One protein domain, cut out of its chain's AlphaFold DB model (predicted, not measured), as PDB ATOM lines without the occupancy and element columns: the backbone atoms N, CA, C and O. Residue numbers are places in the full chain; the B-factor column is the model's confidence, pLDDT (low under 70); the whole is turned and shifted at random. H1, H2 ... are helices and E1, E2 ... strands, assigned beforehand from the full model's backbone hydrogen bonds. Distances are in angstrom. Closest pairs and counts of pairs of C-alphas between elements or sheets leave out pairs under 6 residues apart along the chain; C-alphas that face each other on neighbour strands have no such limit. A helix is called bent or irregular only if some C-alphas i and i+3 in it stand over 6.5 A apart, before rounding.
ATOM      1  N   ASP A  34     -16.046  42.745 105.075       78.88
ATOM      2  CA  ASP A  34     -16.848  43.256 103.963       78.88
ATOM      3  C   ASP A  34     -16.690  44.781 103.793       78.88
ATOM      4  O   ASP A  34     -17.304  45.378 102.907       78.88
ATOM      5  N   LEU A  35     -15.885  45.430 104.647       78.81
ATOM      6  CA  LEU A  35     -15.597  46.857 104.546       78.81
ATOM      7  C   LEU A  35     -14.606  47.146 103.402       78.81
ATOM      8  O   LEU A  35     -13.626  46.414 103.241       78.81
ATOM      9  N   PRO A  36     -14.798  48.250 102.656       85.38
ATOM     10  CA  PRO A  36     -13.780  48.787 101.761       85.38
ATOM     11  C   PRO A  36     -12.458  49.040 102.494       85.38
ATOM     12  O   PRO A  36     -12.442  49.450 103.660       85.38
ATOM     13  N   VAL A  37     -11.346  48.830 101.791       83.38
ATOM     14  CA  VAL A  37      -9.997  48.960 102.359       83.38
ATOM     15  C   VAL A  37      -9.719  50.379 102.867       83.38
ATOM     16  O   VAL A  37      -9.029  50.560 103.865       83.38
ATOM     17  N   GLU A  38     -10.341  51.382 102.254       86.19
ATOM     18  CA  GLU A  38     -10.255  52.788 102.636       86.19
ATOM     19  C   GLU A  38     -10.851  53.040 104.027       86.19
ATOM     20  O   GLU A  38     -10.313  53.828 104.803       86.19
ATOM     21  N   ILE A  39     -11.936  52.340 104.384       86.00
ATOM     22  CA  ILE A  39     -12.524  52.439 105.728       86.00
ATOM     23  C   ILE A  39     -11.587  51.799 106.753       86.00
ATOM     24  O   ILE A  39     -11.396  52.346 107.836       86.00
ATOM     25  N   ILE A  40     -10.968  50.668 106.404       85.12
ATOM     26  CA  ILE A  40      -9.974  50.007 107.259       85.12
ATOM     27  C   ILE A  40      -8.780  50.943 107.503       85.12
ATOM     28  O   ILE A  40      -8.326  51.057 108.639       85.12
ATOM     29  N   PHE A  41      -8.310  51.660 106.479       87.12
ATOM     30  CA  PHE A  41      -7.238  52.649 106.624       87.12
ATOM     31  C   PHE A  41      -7.630  53.806 107.538       87.12
ATOM     32  O   PHE A  41      -6.868  54.118 108.446       87.12
ATOM     33  N   ASN A  42      -8.838  54.359 107.390       86.50
ATOM     34  CA  ASN A  42      -9.325  55.414 108.282       86.50
ATOM     35  C   ASN A  42      -9.404  54.949 109.744       86.50
ATOM     36  O   ASN A  42      -9.072  55.714 110.642       86.50
ATOM     37  N   ILE A  43      -9.811  53.699 109.995       87.06
ATOM     38  CA  ILE A  43      -9.813  53.127 111.351       87.06
ATOM     39  C   ILE A  43      -8.385  53.066 111.902       87.06
ATOM     40  O   ILE A  43      -8.156  53.457 113.041       87.06
ATOM     41  N   VAL A  44      -7.424  52.587 111.106       89.06
ATOM     42  CA  VAL A  44      -6.017  52.508 111.525       89.06
ATOM     43  C   VAL A  44      -5.441  53.899 111.788       89.06
ATOM     44  O   VAL A  44      -4.796  54.096 112.813       89.06
ATOM     45  N   ASP A  45      -5.684  54.865 110.904       88.44
ATOM     46  CA  ASP A  45      -5.238  56.247 111.089       88.44
ATOM     47  C   ASP A  45      -5.838  56.874 112.346       88.44
ATOM     48  O   ASP A  45      -5.116  57.524 113.099       88.44
ATOM     49  N   GLU A  46      -7.115  56.616 112.625       89.31
ATOM     50  CA  GLU A  46      -7.760  57.127 113.830       89.31
ATOM     51  C   GLU A  46      -7.189  56.495 115.101       89.31
ATOM     52  O   GLU A  46      -6.954  57.207 116.073       89.31
ATOM     53  N   ILE A  47      -6.865  55.195 115.084       87.94
ATOM     54  CA  ILE A  47      -6.132  54.560 116.189       87.94
ATOM     55  C   ILE A  47      -4.807  55.291 116.419       87.94
ATOM     56  O   ILE A  47      -4.493  55.615 117.554       87.94
ATOM     57  N   PHE A  48      -4.052  55.608 115.365       86.19
ATOM     58  CA  PHE A  48      -2.802  56.357 115.498       86.19
ATOM     59  C   PHE A  48      -3.001  57.781 116.044       86.19
ATOM     60  O   PHE A  48      -2.221  58.224 116.887       86.19
ATOM     61  N   ASN A  49      -4.062  58.473 115.631       86.06
ATOM     62  CA  ASN A  49      -4.384  59.824 116.103       86.06
ATOM     63  C   ASN A  49      -4.711  59.888 117.604       86.06
ATOM     64  O   ASN A  49      -4.549  60.947 118.209       86.06
ATOM     65  N   LEU A  50      -5.136  58.776 118.217       84.12
ATOM     66  CA  LEU A  50      -5.384  58.696 119.660       84.12
ATOM     67  C   LEU A  50      -4.093  58.713 120.501       84.12
ATOM     68  O   LEU A  50      -4.164  59.003 121.693       84.12
ATOM     69  N   TYR A  51      -2.928  58.456 119.892       78.94
ATOM     70  CA  TYR A  51      -1.631  58.353 120.577       78.94
ATOM     71  C   TYR A  51      -0.577  59.304 119.968       78.94
ATOM     72  O   TYR A  51       0.461  58.861 119.467       78.94
ATOM     73  N   PRO A  52      -0.799  60.634 119.987       74.12
ATOM     74  CA  PRO A  52       0.114  61.590 119.356       74.12
ATOM     75  C   PRO A  52       1.491  61.643 120.038       74.12
ATOM     76  O   PRO A  52       2.499  61.858 119.367       74.12
ATOM     77  N   GLU A  53       1.561  61.421 121.356       67.94
ATOM     78  CA  GLU A  53       2.835  61.413 122.087       67.94
ATOM     79  C   GLU A  53       3.726  60.222 121.713       67.94
ATOM     80  O   GLU A  53       4.934  60.411 121.535       67.94
ATOM     81  N   ASP A  54       3.145  59.033 121.523       68.38
ATOM     82  CA  ASP A  54       3.871  57.825 121.105       68.38
ATOM     83  C   ASP A  54       4.484  58.015 119.711       68.38
ATOM     84  O   ASP A  54       5.639  57.655 119.475       68.38
ATOM     85  N   LEU A  55       3.733  58.642 118.800       70.94
ATOM     86  CA  LEU A  55       4.166  58.941 117.435       70.94
ATOM     87  C   LEU A  55       5.249  60.022 117.359       70.94
ATOM     88  O   LEU A  55       6.156  59.922 116.537       70.94
ATOM     89  N   TRP A  56       5.148  61.080 118.169       65.25
ATOM     90  CA  TRP A  56       6.094  62.202 118.122       65.25
ATOM     91  C   TRP A  56       7.406  61.929 118.849       65.25
ATOM     92  O   TRP A  56       8.437  62.498 118.481       65.25
ATOM     93  N   ARG A  57       7.377  61.122 119.913       63.72
ATOM     94  CA  ARG A  57       8.580  60.800 120.689       63.72
ATOM     95  C   ARG A  57       9.315  59.587 120.122       63.72
ATOM     96  O   ARG A  57      10.548  59.629 120.086       63.72
ATOM     97  N   GLY A  58       8.580  58.562 119.672       63.69
ATOM     98  CA  GLY A  58       9.140  57.323 119.125       63.69
ATOM     99  C   GLY A  58      10.264  56.735 119.993       63.69
ATOM    100  O   GLY A  58      10.293  56.907 121.214       63.69
ATOM    101  N   TYR A  59      11.240  56.084 119.355       62.12
ATOM    102  CA  TYR A  59      12.469  55.606 120.010       62.12
ATOM    103  C   TYR A  59      13.542  56.698 120.226       62.12
ATOM    104  O   TYR A  59      14.489  56.500 120.997       62.12
ATOM    105  N   GLY A  60      13.388  57.869 119.602       56.59
ATOM    106  CA  GLY A  60      14.419  58.908 119.547       56.59
ATOM    107  C   GLY A  60      14.564  59.762 120.808       56.59
ATOM    108  O   GLY A  60      15.629  60.347 121.032       56.59
ATOM    109  N   LYS A  61      13.524  59.864 121.655       60.44
ATOM    110  CA  LYS A  61      13.541  60.743 122.841       60.44
ATOM    111  C   LYS A  61      12.901  60.093 124.075       60.44
ATOM    112  O   LYS A  61      11.743  59.684 123.998       60.44
ATOM    113  N   PRO A  62      13.589  60.075 125.235       59.12
ATOM    114  CA  PRO A  62      12.973  59.627 126.475       59.12
ATOM    115  C   PRO A  62      11.838  60.573 126.892       59.12
ATOM    116  O   PRO A  62      11.855  61.782 126.628       59.12
ATOM    117  N   TRP A  63      10.849  60.023 127.580       55.38
ATOM    118  CA  TRP A  63       9.904  60.768 128.385       55.38
ATOM    119  C   TRP A  63      10.639  61.386 129.569       55.38
ATOM    120  O   TRP A  63      11.296  60.715 130.359       55.38
ATOM    121  N   THR A  64      10.508  62.698 129.705       51.28
ATOM    122  CA  THR A  64      10.843  63.402 130.937       51.28
ATOM    123  C   THR A  64       9.588  63.403 131.804       51.28
ATOM    124  O   THR A  64       8.800  64.347 131.722       51.28
ATOM    125  N   HIS A  65       9.340  62.348 132.579       47.09
ATOM    126  CA  HIS A  65       8.371  62.449 133.672       47.09
ATOM    127  C   HIS A  65       9.078  62.885 134.945       47.09
ATOM    128  O   HIS A  65      10.133  62.377 135.312       47.09
ATOM    129  N   TRP A  66       8.454  63.844 135.618       39.97
ATOM    130  CA  TRP A  66       8.796  64.235 136.973       39.97
ATOM    131  C   TRP A  66       8.200  63.201 137.929       39.97
ATOM    132  O   TRP A  66       7.049  63.336 138.343       39.97
ATOM    133  N   VAL A  67       8.951  62.151 138.260       42.88
ATOM    134  CA  VAL A  67       8.566  61.254 139.357       42.88
ATOM    135  C   VAL A  67       9.063  61.879 140.657       42.88
ATOM    136  O   VAL A  67      10.242  61.784 140.999       42.88
ATOM    137  N   ALA A  68       8.164  62.564 141.367       37.09
ATOM    138  CA  ALA A  68       8.467  63.178 142.656       37.09
ATOM    139  C   ALA A  68       8.990  62.111 143.638       37.09
ATOM    140  O   ALA A  68       8.250  61.212 144.030       37.09
ATOM    141  N   GLY A  69      10.268  62.212 144.024       43.53
ATOM    142  CA  GLY A  69      10.931  61.289 144.958       43.53
ATOM    143  C   GLY A  69      12.102  60.481 144.382       43.53
ATOM    144  O   GLY A  69      12.861  59.914 145.165       43.53
ATOM    145  N   LEU A  70      12.310  60.475 143.057       43.31
ATOM    146  CA  LEU A  70      13.443  59.800 142.390       43.31
ATOM    147  C   LEU A  70      14.441  60.780 141.739       43.31
ATOM    148  O   LEU A  70      15.247  60.387 140.894       43.31
ATOM    149  N   ASP A  71      14.441  62.044 142.173       41.16
ATOM    150  CA  ASP A  71      15.270  63.136 141.625       41.16
ATOM    151  C   ASP A  71      16.786  62.844 141.627       41.16
ATOM    152  O   ASP A  71      17.544  63.456 140.876       41.16
ATOM    153  N   TYR A  72      17.246  61.886 142.437       41.81
ATOM    154  CA  TYR A  72      18.660  61.515 142.545       41.81
ATOM    155  C   TYR A  72      19.121  60.429 141.557       41.81
ATOM    156  O   TYR A  72      20.328  60.219 141.442       41.81
ATOM    157  N   LEU A  73      18.211  59.746 140.845       43.16
ATOM    158  CA  LEU A  73      18.562  58.607 139.977       43.16
ATOM    159  C   LEU A  73      18.558  58.917 138.475       43.16
ATOM    160  O   LEU A  73      19.064  58.111 137.699       43.16
ATOM    161  N   GLY A  74      18.044  60.076 138.044       45.22
ATOM    162  CA  GLY A  74      18.099  60.483 136.632       45.22
ATOM    163  C   GLY A  74      17.462  59.473 135.667       45.22
ATOM    164  O   GLY A  74      17.956  59.307 134.549       45.22
ATOM    165  N   VAL A  75      16.405  58.779 136.105       46.38
ATOM    166  CA  VAL A  75      15.751  57.706 135.346       46.38
ATOM    167  C   VAL A  75      15.168  58.284 134.056       46.38
ATOM    168  O   VAL A  75      14.302  59.158 134.075       46.38
ATOM    169  N   ARG A  76      15.692  57.828 132.916       53.22
ATOM    170  CA  ARG A  76      15.117  58.089 131.594       53.22
ATOM    171  C   ARG A  76      14.179  56.938 131.284       53.22
ATOM    172  O   ARG A  76      14.591  55.788 131.368       53.22
ATOM    173  N   SER A  77      12.957  57.256 130.905       53.97
ATOM    174  CA  SER A  77      11.929  56.280 130.565       53.97
ATOM    175  C   SER A  77      11.401  56.588 129.162       53.97
ATOM    176  O   SER A  77      11.570  57.707 128.686       53.97
ATOM    177  N   TRP A  78      10.852  55.610 128.445       60.69
ATOM    178  CA  TRP A  78      10.452  55.731 127.035       60.69
ATOM    179  C   TRP A  78       8.949  55.458 126.835       60.69
ATOM    180  O   TRP A  78       8.350  54.806 127.686       60.69
ATOM    181  N   PRO A  79       8.328  55.958 125.738       59.53
ATOM    182  CA  PRO A  79       6.894  55.790 125.492       59.53
ATOM    183  C   PRO A  79       6.487  54.324 125.466       59.53
ATOM    184  O   PRO A  79       7.236  53.470 124.981       59.53
ATOM    185  N   HIS A  80       5.263  54.050 125.905       59.69
ATOM    186  CA  HIS A  80       4.648  52.750 125.693       59.69
ATOM    187  C   HIS A  80       4.303  52.574 124.214       59.69
ATOM    188  O   HIS A  80       3.918  53.507 123.520       59.69
ATOM    189  N   PHE A  81       4.449  51.355 123.704       69.00
ATOM    190  CA  PHE A  81       4.203  51.037 122.292       69.00
ATOM    191  C   PHE A  81       2.755  50.610 122.073       69.00
ATOM    192  O   PHE A  81       2.473  49.699 121.291       69.00
ATOM    193  N   ASP A  82       1.838  51.231 122.808       72.38
ATOM    194  CA  ASP A  82       0.455  50.785 122.907       72.38
ATOM    195  C   ASP A  82      -0.238  50.886 121.549       72.38
ATOM    196  O   ASP A  82      -0.818  49.902 121.086       72.38
ATOM    197  N   VAL A  83      -0.047  52.006 120.844       81.12
ATOM    198  CA  VAL A  83      -0.582  52.209 119.492       81.12
ATOM    199  C   VAL A  83      -0.101  51.144 118.500       81.12
ATOM    200  O   VAL A  83      -0.897  50.547 117.773       81.12
ATOM    201  N   TRP A  84       1.198  50.831 118.507       83.50
ATOM    202  CA  TRP A  84       1.789  49.826 117.621       83.50
ATOM    203  C   TRP A  84       1.271  48.429 117.957       83.50
ATOM    204  O   TRP A  84       0.889  47.672 117.062       83.50
ATOM    205  N   ARG A  85       1.210  48.093 119.249       82.50
ATOM    206  CA  ARG A  85       0.703  46.813 119.751       82.50
ATOM    207  C   ARG A  85      -0.762  46.608 119.384       82.50
ATOM    208  O   ARG A  85      -1.126  45.510 118.964       82.50
ATOM    209  N   ASP A  86      -1.594  47.629 119.524       85.44
ATOM    210  CA  ASP A  86      -3.031  47.513 119.288       85.44
ATOM    211  C   ASP A  86      -3.345  47.393 117.791       85.44
ATOM    212  O   ASP A  86      -4.137  46.531 117.398       85.44
ATOM    213  N   VAL A  87      -2.632  48.130 116.929       89.06
ATOM    214  CA  VAL A  87      -2.717  47.948 115.468       89.06
ATOM    215  C   VAL A  87      -2.215  46.560 115.053       89.06
ATOM    216  O   VAL A  87      -2.840  45.906 114.217       89.06
ATOM    217  N   ILE A  88      -1.138  46.057 115.667       88.69
ATOM    218  CA  ILE A  88      -0.639  44.693 115.439       88.69
ATOM    219  C   ILE A  88      -1.681  43.646 115.856       88.69
ATOM    220  O   ILE A  88      -1.945  42.704 115.106       88.69
ATOM    221  N   ARG A  89      -2.304  43.801 117.029       89.38
ATOM    222  CA  ARG A  89      -3.362  42.900 117.511       89.38
ATOM    223  C   ARG A  89      -4.549  42.883 116.557       89.38
ATOM    224  O   ARG A  89      -5.009  41.800 116.203       89.38
ATOM    225  N   LEU A  90      -4.989  44.053 116.087       88.75
ATOM    226  CA  LEU A  90      -6.042  44.174 115.076       88.75
ATOM    227  C   LEU A  90      -5.652  43.462 113.774       88.75
ATOM    228  O   LEU A  90      -6.421  42.655 113.251       88.75
ATOM    229  N   MET A  91      -4.440  43.715 113.283       91.38
ATOM    230  CA  MET A  91      -3.884  43.107 112.073       91.38
ATOM    231  C   MET A  91      -3.875  41.571 112.146       91.38
ATOM    232  O   MET A  91      -4.211  40.913 111.163       91.38
ATOM    233  N   TYR A  92      -3.533  40.985 113.299       90.88
ATOM    234  CA  TYR A  92      -3.446  39.529 113.471       90.88
ATOM    235  C   TYR A  92      -4.788  38.816 113.679       90.88
ATOM    236  O   TYR A  92      -4.818  37.586 113.702       90.88
ATOM    237  N   THR A  93      -5.907  39.538 113.773       90.50
ATOM    238  CA  THR A  93      -7.229  38.904 113.926       90.50
ATOM    239  C   THR A  93      -7.639  38.061 112.714       90.50
ATOM    240  O   THR A  93      -8.326  37.053 112.876       90.50
ATOM    241  N   CYS A  94      -7.238  38.442 111.493       88.50
ATOM    242  CA  CYS A  94      -7.527  37.675 110.279       88.50
ATOM    243  C   CYS A  94      -6.617  38.053 109.097       88.50
ATOM    244  O   CYS A  94      -6.020  39.124 109.054       88.50
ATOM    245  N   LYS A  95      -6.573  37.190 108.072       87.56
ATOM    246  CA  LYS A  95      -5.717  37.370 106.886       87.56
ATOM    247  C   LYS A  95      -6.066  38.609 106.046       87.56
ATOM    248  O   LYS A  95      -5.164  39.226 105.486       87.56
ATOM    249  N   THR A  96      -7.345  38.972 105.942       87.12
ATOM    250  CA  THR A  96      -7.776  40.155 105.172       87.12
ATOM    251  C   THR A  96      -7.262  41.435 105.817       87.12
ATOM    252  O   THR A  96      -6.610  42.233 105.147       87.12
ATOM    253  N   LEU A  97      -7.483  41.589 107.129       88.81
ATOM    254  CA  LEU A  97      -6.961  42.724 107.887       88.81
ATOM    255  C   LEU A  97      -5.438  42.707 107.919       88.81
ATOM    256  O   LEU A  97      -4.831  43.755 107.735       88.81
ATOM    257  N   TYR A  98      -4.815  41.532 108.030       91.25
ATOM    258  CA  TYR A  98      -3.368  41.409 107.908       91.25
ATOM    259  C   TYR A  98      -2.858  42.044 106.614       91.25
ATOM    260  O   TYR A  98      -2.047  42.965 106.657       91.25
ATOM    261  N   ASN A  99      -3.377  41.586 105.470       90.19
ATOM    262  CA  ASN A  99      -2.958  42.034 104.142       90.19
ATOM    263  C   ASN A  99      -3.215  43.524 103.896       90.19
ATOM    264  O   ASN A  99      -2.432  44.153 103.188       90.19
ATOM    265  N   ALA A 100      -4.288  44.072 104.470       89.75
ATOM    266  CA  ALA A 100      -4.610  45.487 104.365       89.75
ATOM    267  C   ALA A 100      -3.713  46.354 105.262       89.75
ATOM    268  O   ALA A 100      -3.220  47.385 104.820       89.75
ATOM    269  N   ILE A 101      -3.485  45.948 106.513       92.69
ATOM    270  CA  ILE A 101      -2.911  46.818 107.548       92.69
ATOM    271  C   ILE A 101      -1.380  46.794 107.548       92.69
ATOM    272  O   ILE A 101      -0.769  47.841 107.768       92.69
ATOM    273  N   TRP A 102      -0.735  45.652 107.266       93.19
ATOM    274  CA  TRP A 102       0.731  45.566 107.346       93.19
ATOM    275  C   TRP A 102       1.463  46.641 106.508       93.19
ATOM    276  O   TRP A 102       2.415  47.216 107.031       93.19
ATOM    277  N   PRO A 103       1.050  46.999 105.268       92.44
ATOM    278  CA  PRO A 103       1.729  48.035 104.488       92.44
ATOM    279  C   PRO A 103       1.714  49.401 105.174       92.44
ATOM    280  O   PRO A 103       2.713  50.115 105.131       92.44
ATOM    281  N   VAL A 104       0.584  49.752 105.795       90.88
ATOM    282  CA  VAL A 104       0.387  51.024 106.502       90.88
ATOM    283  C   VAL A 104       1.213  51.043 107.783       90.88
ATOM    284  O   VAL A 104       1.862  52.042 108.082       90.88
ATOM    285  N   LEU A 105       1.234  49.922 108.508       91.44
ATOM    286  CA  LEU A 105       2.003  49.767 109.737       91.44
ATOM    287  C   LEU A 105       3.503  49.990 109.497       91.44
ATOM    288  O   LEU A 105       4.105  50.820 110.167       91.44
ATOM    289  N   TYR A 106       4.094  49.297 108.517       91.75
ATOM    290  CA  TYR A 106       5.524  49.438 108.213       91.75
ATOM    291  C   TYR A 106       5.873  50.816 107.630       91.75
ATOM    292  O   TYR A 106       6.935  51.349 107.933       91.75
ATOM    293  N   LEU A 107       4.974  51.428 106.850       90.38
ATOM    294  CA  LEU A 107       5.163  52.800 106.369       90.38
ATOM    295  C   LEU A 107       5.209  53.798 107.534       90.38
ATOM    296  O   LEU A 107       6.084  54.657 107.586       90.38
ATOM    297  N   LYS A 108       4.277  53.685 108.487       88.25
ATOM    298  CA  LYS A 108       4.283  54.541 109.675       88.25
ATOM    299  C   LYS A 108       5.506  54.268 110.550       88.25
ATOM    300  O   LYS A 108       6.051  55.224 111.090       88.25
ATOM    301  N   ASP A 109       5.950  53.016 110.680       87.31
ATOM    302  CA  ASP A 109       7.162  52.670 111.444       87.31
ATOM    303  C   ASP A 109       8.411  53.335 110.848       87.31
ATOM    304  O   ASP A 109       9.211  53.925 111.574       87.31
ATOM    305  N   ALA A 110       8.535  53.331 109.520       86.38
ATOM    306  CA  ALA A 110       9.617  54.019 108.826       86.38
ATOM    307  C   ALA A 110       9.608  55.542 109.068       86.38
ATOM    308  O   ALA A 110      10.670  56.138 109.239       86.38
ATOM    309  N   ILE A 111       8.425  56.167 109.113       84.38
ATOM    310  CA  ILE A 111       8.271  57.626 109.257       84.38
ATOM    311  C   ILE A 111       8.429  58.091 110.711       84.38
ATOM    312  O   ILE A 111       9.106  59.084 110.969       84.38
ATOM    313  N   TYR A 112       7.770  57.415 111.652       79.75
ATOM    314  CA  TYR A 112       7.587  57.903 113.025       79.75
ATOM    315  C   TYR A 112       8.393  57.128 114.066       79.75
ATOM    316  O   TYR A 112       8.568  57.602 115.183       79.75
ATOM    317  N   ASN A 113       8.870  55.934 113.722       77.94
ATOM    318  CA  ASN A 113       9.408  54.989 114.692       77.94
ATOM    319  C   ASN A 113      10.800  54.478 114.312       77.94
ATOM    320  O   ASN A 113      11.176  53.360 114.659       77.94
ATOM    321  N   GLU A 114      11.556  55.300 113.579       77.62
ATOM    322  CA  GLU A 114      12.977  55.072 113.296       77.62
ATOM    323  C   GLU A 114      13.268  53.701 112.659       77.62
ATOM    324  O   GLU A 114      14.348  53.139 112.814       77.62
ATOM    325  N   SER A 115      12.314  53.153 111.895       84.31
ATOM    326  CA  SER A 115      12.443  51.821 111.278       84.31
ATOM    327  C   SER A 115      12.689  50.693 112.293       84.31
ATOM    328  O   SER A 115      13.370  49.709 111.994       84.31
ATOM    329  N   SER A 116      12.139  50.802 113.504       81.75
ATOM    330  CA  SER A 116      12.327  49.800 114.559       81.75
ATOM    331  C   SER A 116      11.908  48.390 114.130       81.75
ATOM    332  O   SER A 116      12.565  47.411 114.492       81.75
ATOM    333  N   ALA A 117      10.865  48.264 113.300       85.94
ATOM    334  CA  ALA A 117      10.390  46.974 112.821       85.94
ATOM    335  C   ALA A 117      11.402  46.315 111.875       85.94
ATOM    336  O   ALA A 117      11.512  45.088 111.868       85.94
ATOM    337  N   LEU A 118      12.168  47.108 111.109       87.62
ATOM    338  CA  LEU A 118      13.281  46.608 110.294       87.62
ATOM    339  C   LEU A 118      14.351  45.977 111.191       87.62
ATOM    340  O   LEU A 118      14.773  44.845 110.960       87.62
ATOM    341  N   ILE A 119      14.742  46.693 112.242       80.75
ATOM    342  CA  ILE A 119      15.855  46.310 113.111       80.75
ATOM    343  C   ILE A 119      15.479  45.105 113.977       80.75
ATOM    344  O   ILE A 119      16.220  44.126 114.019       80.75
ATOM    345  N   LEU A 120      14.280  45.103 114.569       82.94
ATOM    346  CA  LEU A 120      13.748  43.955 115.309       82.94
ATOM    347  C   LEU A 120      13.577  42.715 114.423       82.94
ATOM    348  O   LEU A 120      13.761  41.594 114.899       82.94
ATOM    349  N   SER A 121      13.223  42.897 113.148       88.31
ATOM    350  CA  SER A 121      13.144  41.782 112.199       88.31
ATOM    351  C   SER A 121      14.528  41.205 111.912       88.31
ATOM    352  O   SER A 121      14.688  39.989 111.993       88.31
ATOM    353  N   ALA A 122      15.530  42.051 111.659       86.25
ATOM    354  CA  ALA A 122      16.909  41.616 111.437       86.25
ATOM    355  C   ALA A 122      17.504  40.920 112.675       86.25
ATOM    356  O   ALA A 122      18.085  39.844 112.557       86.25
ATOM    357  N   MET A 123      17.277  41.477 113.870       81.56
ATOM    358  CA  MET A 123      17.715  40.916 115.156       81.56
ATOM    359  C   MET A 123      17.159  39.506 115.402       81.56
ATOM    360  O   MET A 123      17.830  38.675 116.007       81.56
ATOM    361  N   LYS A 124      15.950  39.219 114.906       82.62
ATOM    362  CA  LYS A 124      15.292  37.908 115.023       82.62
ATOM    363  C   LYS A 124      15.538  36.975 113.827       82.62
ATOM    364  O   LYS A 124      14.890  35.935 113.756       82.62
ATOM    365  N   GLY A 125      16.376  37.356 112.858       83.44
ATOM    366  CA  GLY A 125      16.577  36.581 111.621       83.44
ATOM    367  C   GLY A 125      15.310  36.453 110.758       83.44
ATOM    368  O   GLY A 125      15.129  35.480 110.028       83.44
ATOM    369  N   ASN A 126      14.374  37.402 110.869       88.62
ATOM    370  CA  ASN A 126      13.119  37.404 110.121       88.62
ATOM    371  C   ASN A 126      13.269  38.175 108.802       88.62
ATOM    372  O   ASN A 126      12.806  39.313 108.668       88.62
ATOM    373  N   SER A 127      13.856  37.520 107.802       89.56
ATOM    374  CA  SER A 127      14.068  38.094 106.466       89.56
ATOM    375  C   SER A 127      12.788  38.571 105.772       89.56
ATOM    376  O   SER A 127      12.804  39.572 105.055       89.56
ATOM    377  N   ALA A 128      11.638  37.939 106.033       90.81
ATOM    378  CA  ALA A 128      10.352  38.393 105.502       90.81
ATOM    379  C   ALA A 128       9.896  39.730 106.119       90.81
ATOM    380  O   ALA A 128       9.281  40.548 105.434       90.81
ATOM    381  N   GLY A 129      10.173  39.950 107.408       90.69
ATOM    382  CA  GLY A 129       9.931  41.226 108.087       90.69
ATOM    383  C   GLY A 129      10.875  42.324 107.598       90.69
ATOM    384  O   GLY A 129      10.422  43.430 107.303       90.69
ATOM    385  N   VAL A 130      12.156  41.984 107.407       90.00
ATOM    386  CA  VAL A 130      13.168  42.877 106.815       90.00
ATOM    387  C   VAL A 130      12.717  43.357 105.434       90.00
ATOM    388  O   VAL A 130      12.595  44.562 105.217       90.00
ATOM    389  N   ALA A 131      12.346  42.434 104.541       90.12
ATOM    390  CA  ALA A 131      11.862  42.768 103.201       90.12
ATOM    391  C   ALA A 131      10.621  43.675 103.222       90.12
ATOM    392  O   ALA A 131      10.540  44.645 102.468       90.12
ATOM    393  N   LYS A 132       9.646  43.388 104.098       92.81
ATOM    394  CA  LYS A 132       8.424  44.200 104.233       92.81
ATOM    395  C   LYS A 132       8.719  45.619 104.699       92.81
ATOM    396  O   LYS A 132       8.092  46.547 104.191       92.81
ATOM    397  N   SER A 133       9.650  45.780 105.635       92.38
ATOM    398  CA  SER A 133      10.022  47.097 106.143       92.38
ATOM    399  C   SER A 133      10.753  47.926 105.093       92.38
ATOM    400  O   SER A 133      10.344  49.050 104.802       92.38
ATOM    401  N   LEU A 134      11.754  47.340 104.431       90.00
ATOM    402  CA  LEU A 134      12.494  47.999 103.350       90.00
ATOM    403  C   LEU A 134      11.567  48.397 102.190       90.00
ATOM    404  O   LEU A 134      11.617  49.529 101.718       90.00
ATOM    405  N   MET A 135      10.618  47.528 101.812       90.94
ATOM    406  CA  MET A 135       9.592  47.830 100.799       90.94
ATOM    407  C   MET A 135       8.738  49.064 101.142       90.94
ATOM    408  O   MET A 135       8.123  49.658 100.253       90.94
ATOM    409  N   LYS A 136       8.649  49.444 102.421       93.69
ATOM    410  CA  LYS A 136       7.864  50.590 102.901       93.69
ATOM    411  C   LYS A 136       8.720  51.774 103.345       93.69
ATOM    412  O   LYS A 136       8.197  52.673 103.996       93.69
ATOM    413  N   GLY A 137       9.985  51.813 102.927       87.62
ATOM    414  CA  GLY A 137      10.887  52.937 103.178       87.62
ATOM    415  C   GLY A 137      11.629  52.850 104.507       87.62
ATOM    416  O   GLY A 137      12.137  53.865 104.975       87.62
ATOM    417  N   GLY A 138      11.689  51.663 105.121       85.44
ATOM    418  CA  GLY A 138      12.539  51.423 106.282       85.44
ATOM    419  C   GLY A 138      13.995  51.783 105.975       85.44
ATOM    420  O   GLY A 138      14.539  51.399 104.943       85.44
ATOM    421  N   ASN A 139      14.622  52.525 106.877       81.25
ATOM    422  CA  ASN A 139      15.986  53.006 106.755       81.25
ATOM    423  C   ASN A 139      16.957  52.032 107.449       81.25
ATOM    424  O   ASN A 139      16.950  51.899 108.673       81.25
ATOM    425  N   ALA A 140      17.809  51.370 106.662       73.94
ATOM    426  CA  ALA A 140      18.794  50.403 107.151       73.94
ATOM    427  C   ALA A 140      19.977  51.032 107.913       73.94
ATOM    428  O   ALA A 140      20.705  50.311 108.597       73.94
ATOM    429  N   PHE A 141      20.156  52.352 107.822       69.06
ATOM    430  CA  PHE A 141      21.204  53.107 108.514       69.06
ATOM    431  C   PHE A 141      20.783  53.553 109.916       69.06
ATOM    432  O   PHE A 141      21.635  53.941 110.716       69.06
ATOM    433  N   THR A 142      19.485  53.510 110.230       68.94
ATOM    434  CA  THR A 142      19.001  53.920 111.545       68.94
ATOM    435  C   THR A 142      19.524  52.962 112.607       68.94
ATOM    436  O   THR A 142      19.438  51.741 112.462       68.94
ATOM    437  N   ALA A 143      20.104  53.519 113.665       63.78
ATOM    438  CA  ALA A 143      20.677  52.740 114.743       63.78
ATOM    439  C   ALA A 143      19.662  52.586 115.882       63.78
ATOM    440  O   ALA A 143      18.992  53.543 116.262       63.78
ATOM    441  N   TYR A 144      19.540  51.371 116.412       65.12
ATOM    442  CA  TYR A 144      18.553  51.014 117.431       65.12
ATOM    443  C   TYR A 144      19.206  50.794 118.787       65.12
ATOM    444  O   TYR A 144      20.285  50.207 118.859       65.12
ATOM    445  N   ARG A 145      18.505  51.187 119.854       64.81
ATOM    446  CA  ARG A 145      18.843  50.835 121.240       64.81
ATOM    447  C   ARG A 145      17.951  49.679 121.682       64.81
ATOM    448  O   ARG A 145      16.745  49.736 121.478       64.81
ATOM    449  N   GLU A 146      18.515  48.633 122.281       60.75
ATOM    450  CA  GLU A 146      17.707  47.578 122.910       60.75
ATOM    451  C   GLU A 146      16.991  48.130 124.153       60.75
ATOM    452  O   GLU A 146      17.580  48.898 124.915       60.75
ATOM    453  N   PHE A 147      15.748  47.700 124.397       62.34
ATOM    454  CA  PHE A 147      14.951  48.078 125.573       62.34
ATOM    455  C   PHE A 147      14.471  46.849 126.352       62.34
ATOM    456  O   PHE A 147      14.197  45.814 125.742       62.34
ATOM    457  N   ASN A 148      14.385  46.978 127.677       57.59
ATOM    458  CA  ASN A 148      13.726  46.029 128.566       57.59
ATOM    459  C   ASN A 148      12.410  46.648 129.035       57.59
ATOM    460  O   ASN A 148      12.356  47.847 129.317       57.59
ATOM    461  N   ASP A 149      11.385  45.814 129.137       58.25
ATOM    462  CA  ASP A 149      10.084  46.194 129.672       58.25
ATOM    463  C   ASP A 149      10.036  45.687 131.123       58.25
ATOM    464  O   ASP A 149       9.965  44.478 131.352       58.25
ATOM    465  N   GLU A 150      10.110  46.583 132.112       53.81
ATOM    466  CA  GLU A 150       9.911  46.232 133.523       53.81
ATOM    467  C   GLU A 150       8.478  46.575 133.942       53.81
ATOM    468  O   GLU A 150       8.085  47.738 134.012       53.81
ATOM    469  N   GLU A 151       7.664  45.549 134.204       51.34
ATOM    470  CA  GLU A 151       6.318  45.730 134.750       51.34
ATOM    471  C   GLU A 151       6.390  45.935 136.269       51.34
ATOM    472  O   GLU A 151       6.586  44.984 137.030       51.34
ATOM    473  N   TYR A 152       6.186  47.171 136.731       47.56
ATOM    474  CA  TYR A 152       5.945  47.426 138.148       47.56
ATOM    475  C   TYR A 152       4.483  47.120 138.472       47.56
ATOM    476  O   TYR A 152       3.575  47.911 138.200       47.56
ATOM    477  N   PHE A 153       4.241  45.964 139.088       42.75
ATOM    478  CA  PHE A 153       2.975  45.717 139.766       42.75
ATOM    479  C   PHE A 153       2.944  46.580 141.027       42.75
ATOM    480  O   PHE A 153       3.726  46.362 141.954       42.75
ATOM    481  N   ALA A 154       2.037  47.556 141.080       43.75
ATOM    482  CA  ALA A 154       1.664  48.152 142.352       43.75
ATOM    483  C   ALA A 154       1.065  47.027 143.207       43.75
ATOM    484  O   ALA A 154      -0.058  46.579 142.976       43.75
ATOM    485  N   HIS A 155       1.857  46.503 144.142       43.88
ATOM    486  CA  HIS A 155       1.345  45.621 145.175       43.88
ATOM    487  C   HIS A 155       0.246  46.399 145.918       43.88
ATOM    488  O   HIS A 155       0.538  47.442 146.494       43.88
ATOM    489  N   ASP A 156      -0.998  45.911 145.824       44.56
ATOM    490  CA  ASP A 156      -2.150  46.197 146.705       44.56
ATOM    491  C   ASP A 156      -3.425  46.836 146.105       44.56
ATOM    492  O   ASP A 156      -4.294  47.242 146.876       44.56
ATOM    493  N   ASP A 157      -3.664  46.827 144.785       47.12
ATOM    494  CA  ASP A 157      -5.033  47.083 144.280       47.12
ATOM    495  C   ASP A 157      -5.452  46.166 143.105       47.12
ATOM    496  O   ASP A 157      -5.036  46.381 141.966       47.12
ATOM    497  N   PRO A 158      -6.316  45.153 143.341       47.59
ATOM    498  CA  PRO A 158      -6.837  44.257 142.302       47.59
ATOM    499  C   PRO A 158      -7.673  44.946 141.213       47.59
ATOM    500  O   PRO A 158      -8.001  44.309 140.212       47.59
ATOM    501  N   TRP A 159      -8.066  46.210 141.412       46.84
ATOM    502  CA  TRP A 159      -8.966  46.944 140.515       46.84
ATOM    503  C   TRP A 159      -8.289  48.102 139.780       46.84
ATOM    504  O   TRP A 159      -8.863  48.634 138.829       46.84
ATOM    505  N   MET A 160      -7.057  48.453 140.156       40.75
ATOM    506  CA  MET A 160      -6.221  49.383 139.404       40.75
ATOM    507  C   MET A 160      -5.289  48.584 138.494       40.75
ATOM    508  O   MET A 160      -4.198  48.178 138.881       40.75
ATOM    509  N   CYS A 161      -5.687  48.396 137.233       40.75
ATOM    510  CA  CYS A 161      -4.735  48.082 136.162       40.75
ATOM    511  C   CYS A 161      -3.877  49.327 135.860       40.75
ATOM    512  O   CYS A 161      -3.931  49.875 134.766       40.75
ATOM    513  N   SER A 162      -3.127  49.813 136.850       42.16
ATOM    514  CA  SER A 162      -2.123  50.871 136.705       42.16
ATOM    515  C   SER A 162      -0.722  50.284 136.870       42.16
ATOM    516  O   SER A 162       0.127  50.863 137.548       42.16
ATOM    517  N   GLY A 163      -0.490  49.100 136.296       42.62
ATOM    518  CA  GLY A 163       0.871  48.634 136.071       42.62
ATOM    519  C   GLY A 163       1.526  49.615 135.109       42.62
ATOM    520  O   GLY A 163       1.070  49.763 133.977       42.62
ATOM    521  N   THR A 164       2.532  50.344 135.576       47.28
ATOM    522  CA  THR A 164       3.364  51.156 134.689       47.28
ATOM    523  C   THR A 164       4.499  50.252 134.231       47.28
ATOM    524  O   THR A 164       5.278  49.750 135.037       47.28
ATOM    525  N   THR A 165       4.523  49.934 132.939       48.66
ATOM    526  CA  THR A 165       5.638  49.207 132.319       48.66
ATOM    527  C   THR A 165       6.757  50.197 132.003       48.66
ATOM    528  O   THR A 165       6.745  50.833 130.952       48.66
ATOM    529  N   GLU A 166       7.720  50.385 132.895       53.88
ATOM    530  CA  GLU A 166       8.839  51.270 132.579       53.88
ATOM    531  C   GLU A 166       9.727  50.622 131.511       53.88
ATOM    532  O   GLU A 166      10.178  49.483 131.648       53.88
ATOM    533  N   ARG A 167       9.967  51.351 130.414       56.28
ATOM    534  CA  ARG A 167      10.944  50.956 129.396       56.28
ATOM    535  C   ARG A 167      12.286  51.571 129.706       56.28
ATOM    536  O   ARG A 167      12.448  52.787 129.597       56.28
ATOM    537  N   THR A 168      13.257  50.728 130.010       53.03
ATOM    538  CA  THR A 168      14.650  51.132 130.184       53.03
ATOM    539  C   THR A 168      15.461  50.630 128.999       53.03
ATOM    540  O   THR A 168      15.194  49.562 128.450       53.03
ATOM    541  N   THR A 169      16.438  51.409 128.528       52.53
ATOM    542  CA  THR A 169      17.398  50.870 127.556       52.53
ATOM    543  C   THR A 169      18.137  49.723 128.229       52.53
ATOM    544  O   THR A 169      18.777  49.968 129.253       52.53
ATOM    545  N   VAL A 170      18.093  48.513 127.660       52.62
ATOM    546  CA  VAL A 170      18.952  47.425 128.151       52.62
ATOM    547  C   VAL A 170      20.403  47.863 128.000       52.62
ATOM    548  O   VAL A 170      21.202  47.676 128.908       52.62
ATOM    549  N   TRP A 171      20.717  48.519 126.872       54.19
ATOM    550  CA  TRP A 171      22.081  48.881 126.501       54.19
ATOM    551  C   TRP A 171      22.169  50.234 125.793       54.19
ATOM    552  O   TRP A 171      21.224  50.707 125.161       54.19
ATOM    553  N   HIS A 172      23.362  50.827 125.832       51.62
ATOM    554  CA  HIS A 172      23.702  52.045 125.091       51.62
ATOM    555  C   HIS A 172      24.341  51.765 123.717       51.62
ATOM    556  O   HIS A 172      24.936  52.666 123.126       51.62
ATOM    557  N   HIS A 173      24.252  50.530 123.212       57.94
ATOM    558  CA  HIS A 173      24.743  50.176 121.881       57.94
ATOM    559  C   HIS A 173      23.716  50.526 120.809       57.94
ATOM    560  O   HIS A 173      22.526  50.272 120.967       57.94
ATOM    561  N   GLU A 174      24.210  51.091 119.714       65.88
ATOM    562  CA  GLU A 174      23.420  51.523 118.569       65.88
ATOM    563  C   GLU A 174      23.839  50.690 117.354       65.88
ATOM    564  O   GLU A 174      24.762  51.048 116.620       65.88
ATOM    565  N   LEU A 175      23.183  49.536 117.186       74.50
ATOM    566  CA  LEU A 175      23.349  48.663 116.022       74.50
ATOM    567  C   LEU A 175      22.191  48.878 115.054       74.50
ATOM    568  O   LEU A 175      21.026  48.943 115.448       74.50
ATOM    569  N   SER A 176      22.522  48.981 113.775       79.38
ATOM    570  CA  SER A 176      21.531  49.054 112.705       79.38
ATOM    571  C   SER A 176      21.124  47.658 112.222       79.38
ATOM    572  O   SER A 176      21.723  46.643 112.591       79.38
ATOM    573  N   ALA A 177      20.100  47.594 111.370       82.31
ATOM    574  CA  ALA A 177      19.565  46.335 110.857       82.31
ATOM    575  C   ALA A 177      20.615  45.486 110.125       82.31
ATOM    576  O   ALA A 177      20.599  44.263 110.238       82.31
ATOM    577  N   VAL A 178      21.554  46.126 109.423       82.38
ATOM    578  CA  VAL A 178      22.609  45.420 108.688       82.38
ATOM    579  C   VAL A 178      23.602  44.720 109.616       82.38
ATOM    580  O   VAL A 178      23.988  43.583 109.354       82.38
ATOM    581  N   HIS A 179      23.940  45.340 110.750       82.31
ATOM    582  CA  HIS A 179      24.816  44.738 111.752       82.31
ATOM    583  C   HIS A 179      24.152  43.513 112.392       82.31
ATOM    584  O   HIS A 179      24.795  42.479 112.554       82.31
ATOM    585  N   TRP A 180      22.851  43.597 112.689       83.50
ATOM    586  CA  TRP A 180      22.071  42.470 113.210       83.50
ATOM    587  C   TRP A 180      21.920  41.326 112.208       83.50
ATOM    588  O   TRP A 180      22.068  40.162 112.575       83.50
ATOM    589  N   ALA A 181      21.654  41.644 110.940       85.69
ATOM    590  CA  ALA A 181      21.568  40.643 109.882       85.69
ATOM    591  C   ALA A 181      22.912  39.920 109.678       85.69
ATOM    592  O   ALA A 181      22.930  38.699 109.526       85.69
ATOM    593  N   ALA A 182      24.032  40.651 109.749       85.19
ATOM    594  CA  ALA A 182      25.376  40.078 109.696       85.19
ATOM    595  C   ALA A 182      25.699  39.224 110.926       85.19
ATOM    596  O   ALA A 182      26.171  38.102 110.770       85.19
ATOM    597  N   PHE A 183      25.372  39.708 112.128       83.88
ATOM    598  CA  PHE A 183      25.525  38.956 113.376       83.88
ATOM    599  C   PHE A 183      24.791  37.609 113.332       83.88
ATOM    600  O   PHE A 183      25.334  36.594 113.758       83.88
ATOM    601  N   ASN A 184      23.577  37.584 112.773       83.12
ATOM    602  CA  ASN A 184      22.776  36.366 112.616       83.12
ATOM    603  C   ASN A 184      23.141  35.526 111.379       83.12
ATOM    604  O   ASN A 184      22.562  34.453 111.188       83.12
ATOM    605  N   ARG A 185      24.060  36.007 110.526       86.56
ATOM    606  CA  ARG A 185      24.432  35.394 109.235       86.56
ATOM    607  C   ARG A 185      23.217  35.122 108.335       86.56
ATOM    608  O   ARG A 185      23.132  34.116 107.622       86.56
ATOM    609  N   ASP A 186      22.253  36.040 108.364       87.00
ATOM    610  CA  ASP A 186      21.034  35.973 107.559       87.00
ATOM    611  C   ASP A 186      21.276  36.581 106.170       87.00
ATOM    612  O   ASP A 186      21.007  37.758 105.913       87.00
ATOM    613  N   LEU A 187      21.764  35.743 105.250       85.00
ATOM    614  CA  LEU A 187      22.001  36.112 103.851       85.00
ATOM    615  C   LEU A 187      20.767  36.698 103.163       85.00
ATOM    616  O   LEU A 187      20.911  37.546 102.287       85.00
ATOM    617  N   GLN A 188      19.560  36.238 103.502       87.31
ATOM    618  CA  GLN A 188      18.354  36.738 102.842       87.31
ATOM    619  C   GLN A 188      18.090  38.181 103.255       87.31
ATOM    620  O   GLN A 188      17.856  39.021 102.392       87.31
ATOM    621  N   SER A 189      18.191  38.483 104.552       87.88
ATOM    622  CA  SER A 189      18.098  39.862 105.038       87.88
ATOM    623  C   SER A 189      19.185  40.753 104.442       87.88
ATOM    624  O   SER A 189      18.873  41.845 103.970       87.88
ATOM    625  N   LEU A 190      20.436  40.282 104.406       85.31
ATOM    626  CA  LEU A 190      21.556  41.048 103.854       85.31
ATOM    627  C   LEU A 190      21.383  41.361 102.362       85.31
ATOM    628  O   LEU A 190      21.728  42.455 101.942       85.31
ATOM    629  N   ARG A 191      20.785  40.458 101.576       84.38
ATOM    630  CA  ARG A 191      20.480  40.691 100.151       84.38
ATOM    631  C   ARG A 191      19.409  41.749  99.900       84.38
ATOM    632  O   ARG A 191      19.323  42.257  98.787       84.38
ATOM    633  N   TYR A 192      18.545  42.017 100.877       83.38
ATOM    634  CA  TYR A 192      17.528  43.061 100.746       83.38
ATOM    635  C   TYR A 192      18.056  44.441 101.130       83.38
ATOM    636  O   TYR A 192      17.528  45.440 100.647       83.38
ATOM    637  N   ILE A 193      19.036  44.492 102.031       79.88
ATOM    638  CA  ILE A 193      19.613  45.735 102.531       79.88
ATOM    639  C   ILE A 193      20.569  46.311 101.481       79.88
ATOM    640  O   ILE A 193      21.312  45.573 100.842       79.88
ATOM    641  N   ASP A 194      20.524  47.632 101.315       69.62
ATOM    642  CA  ASP A 194      21.376  48.381 100.388       69.62
ATOM    643  C   ASP A 194      22.874  48.199 100.700       69.62
ATOM    644  O   ASP A 194      23.266  48.184 101.873       69.62
TER     645      ASP A 194
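AT A GLANCE: This is residues 34 to 194 of the 458 residues of the protein "Nacht and ankyrin domain protein" of Colletotrichum fructicola (strain Nara gc5) (UniProt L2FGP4). Two groups of helices share the longest helix, H4: its first part joins H1 and H3 in a loose three-helix bundle, and its later part meets H5 and H6, which with H7 and H8 make a four-cornered block of two helical hairpins side by side. On one side of this helical body lie the antiparallel two-stranded hairpin E1 and E2 and the loop of residues 58 to 81, of which residues 68 to 73 stick out. The printed part has 161 residues with eight named helices and two named strands, in the order H1 H2 H3 H4 H5 H6 E1 E2 H7 H8, and its class is mostly helix. It is compact, with a radius of gyration of the C-alphas of 17.5 A, and spans 49 by 43 by 26 A.

HOW THE PARTS SIT: Start at H1, residues 37 to 49; with H3, residues 82 to 91, and H4, residues 95 to 112, it forms an up and down bundle, each helix running against the one before it. H1 touches H3 with residues 44 to 48 alone, closest at the C-alphas of Phe 48 and Val 83, 6.2 A apart, at a shallow tilt of 18 degrees. H2, residues 52 to 57, is close to H4 but not clearly touching it; their closest C-alphas, of Leu 55 and Tyr 112, are 5.7 A apart. H3 and H4 are a helical hairpin, closest at the C-alphas of Met 91 and Tyr 98, 4.5 A apart. H4 is the hub, touching four helices, and has a kink of 34 degrees near residue 102; it is irregular, but only just, with C-alphas 100 and 103 6.8 A apart. With residues 106 to 110 alone it touches H5, residues 116 to 123, about perpendicular at 77 degrees, closest at the C-alphas of Asp 109 and Ser 116, 6.7 A. H5 and H6, residues 127 to 134, are a helical hairpin, closest at the C-alphas of Leu 118 and Val 130, 5.1 A. Next look at E1, residues 147 to 152, and E2, residues 164 to 169, an antiparallel hairpin at 153 degrees, where N 148 and O 168 are 2.8 A apart and N 166 and O 150 2.9 A, both within hydrogen-bond range. Both strands are apart from H1, H2, H3, H4 and H5. H7, residues 177 to 183, touches H5 and runs the same way at a shallow tilt of 11 degrees, closest at the C-alphas of Ile 119 and Ala 177, 4.3 A. H8, residues 187 to 192, forms a helical hairpin with H7 and touches H6, closest at the C-alphas of Ser 127 and Ser 189, 4.6 A. Every O i to N i+4 pair is within hydrogen-bond range in H1, H2, H3, H5, H6, H7 and H8; in H4, 12 of 14 are.

IN THESE COORDINATES: Find C-alpha 37 at (-9.997, 48.960, 102.359); from there H1 runs 18.4 A to Asn 49. H2 follows, then H3 covers 14.0 A. Find C-alpha 95 at (-5.717, 37.370, 106.886), where H4 begins its 25.2 A. H5 measures 10.4 A and H6 10.5 A. E1 is 15.5 A long and E2 15.7 A. After H7, H8 ends at C-alpha 192, at (17.528, 43.061, 100.746).

THE WHOLE: The two C-alphas farthest apart, those of Asp 34 and Tyr 72, are 55.5 A from each other. The printed part has no cut. The links H2 to H3, H6 to E1 and E1 to E2 are long, with 24, 12 and 11 residues. Residues 143 to 144 pair antiparallel with residues 175 to 176. The mean pLDDT of the printed part is 73.1, and it is under 70 at residues 53 to 54, 56 to 81, 141 to 174 and 194 of this model.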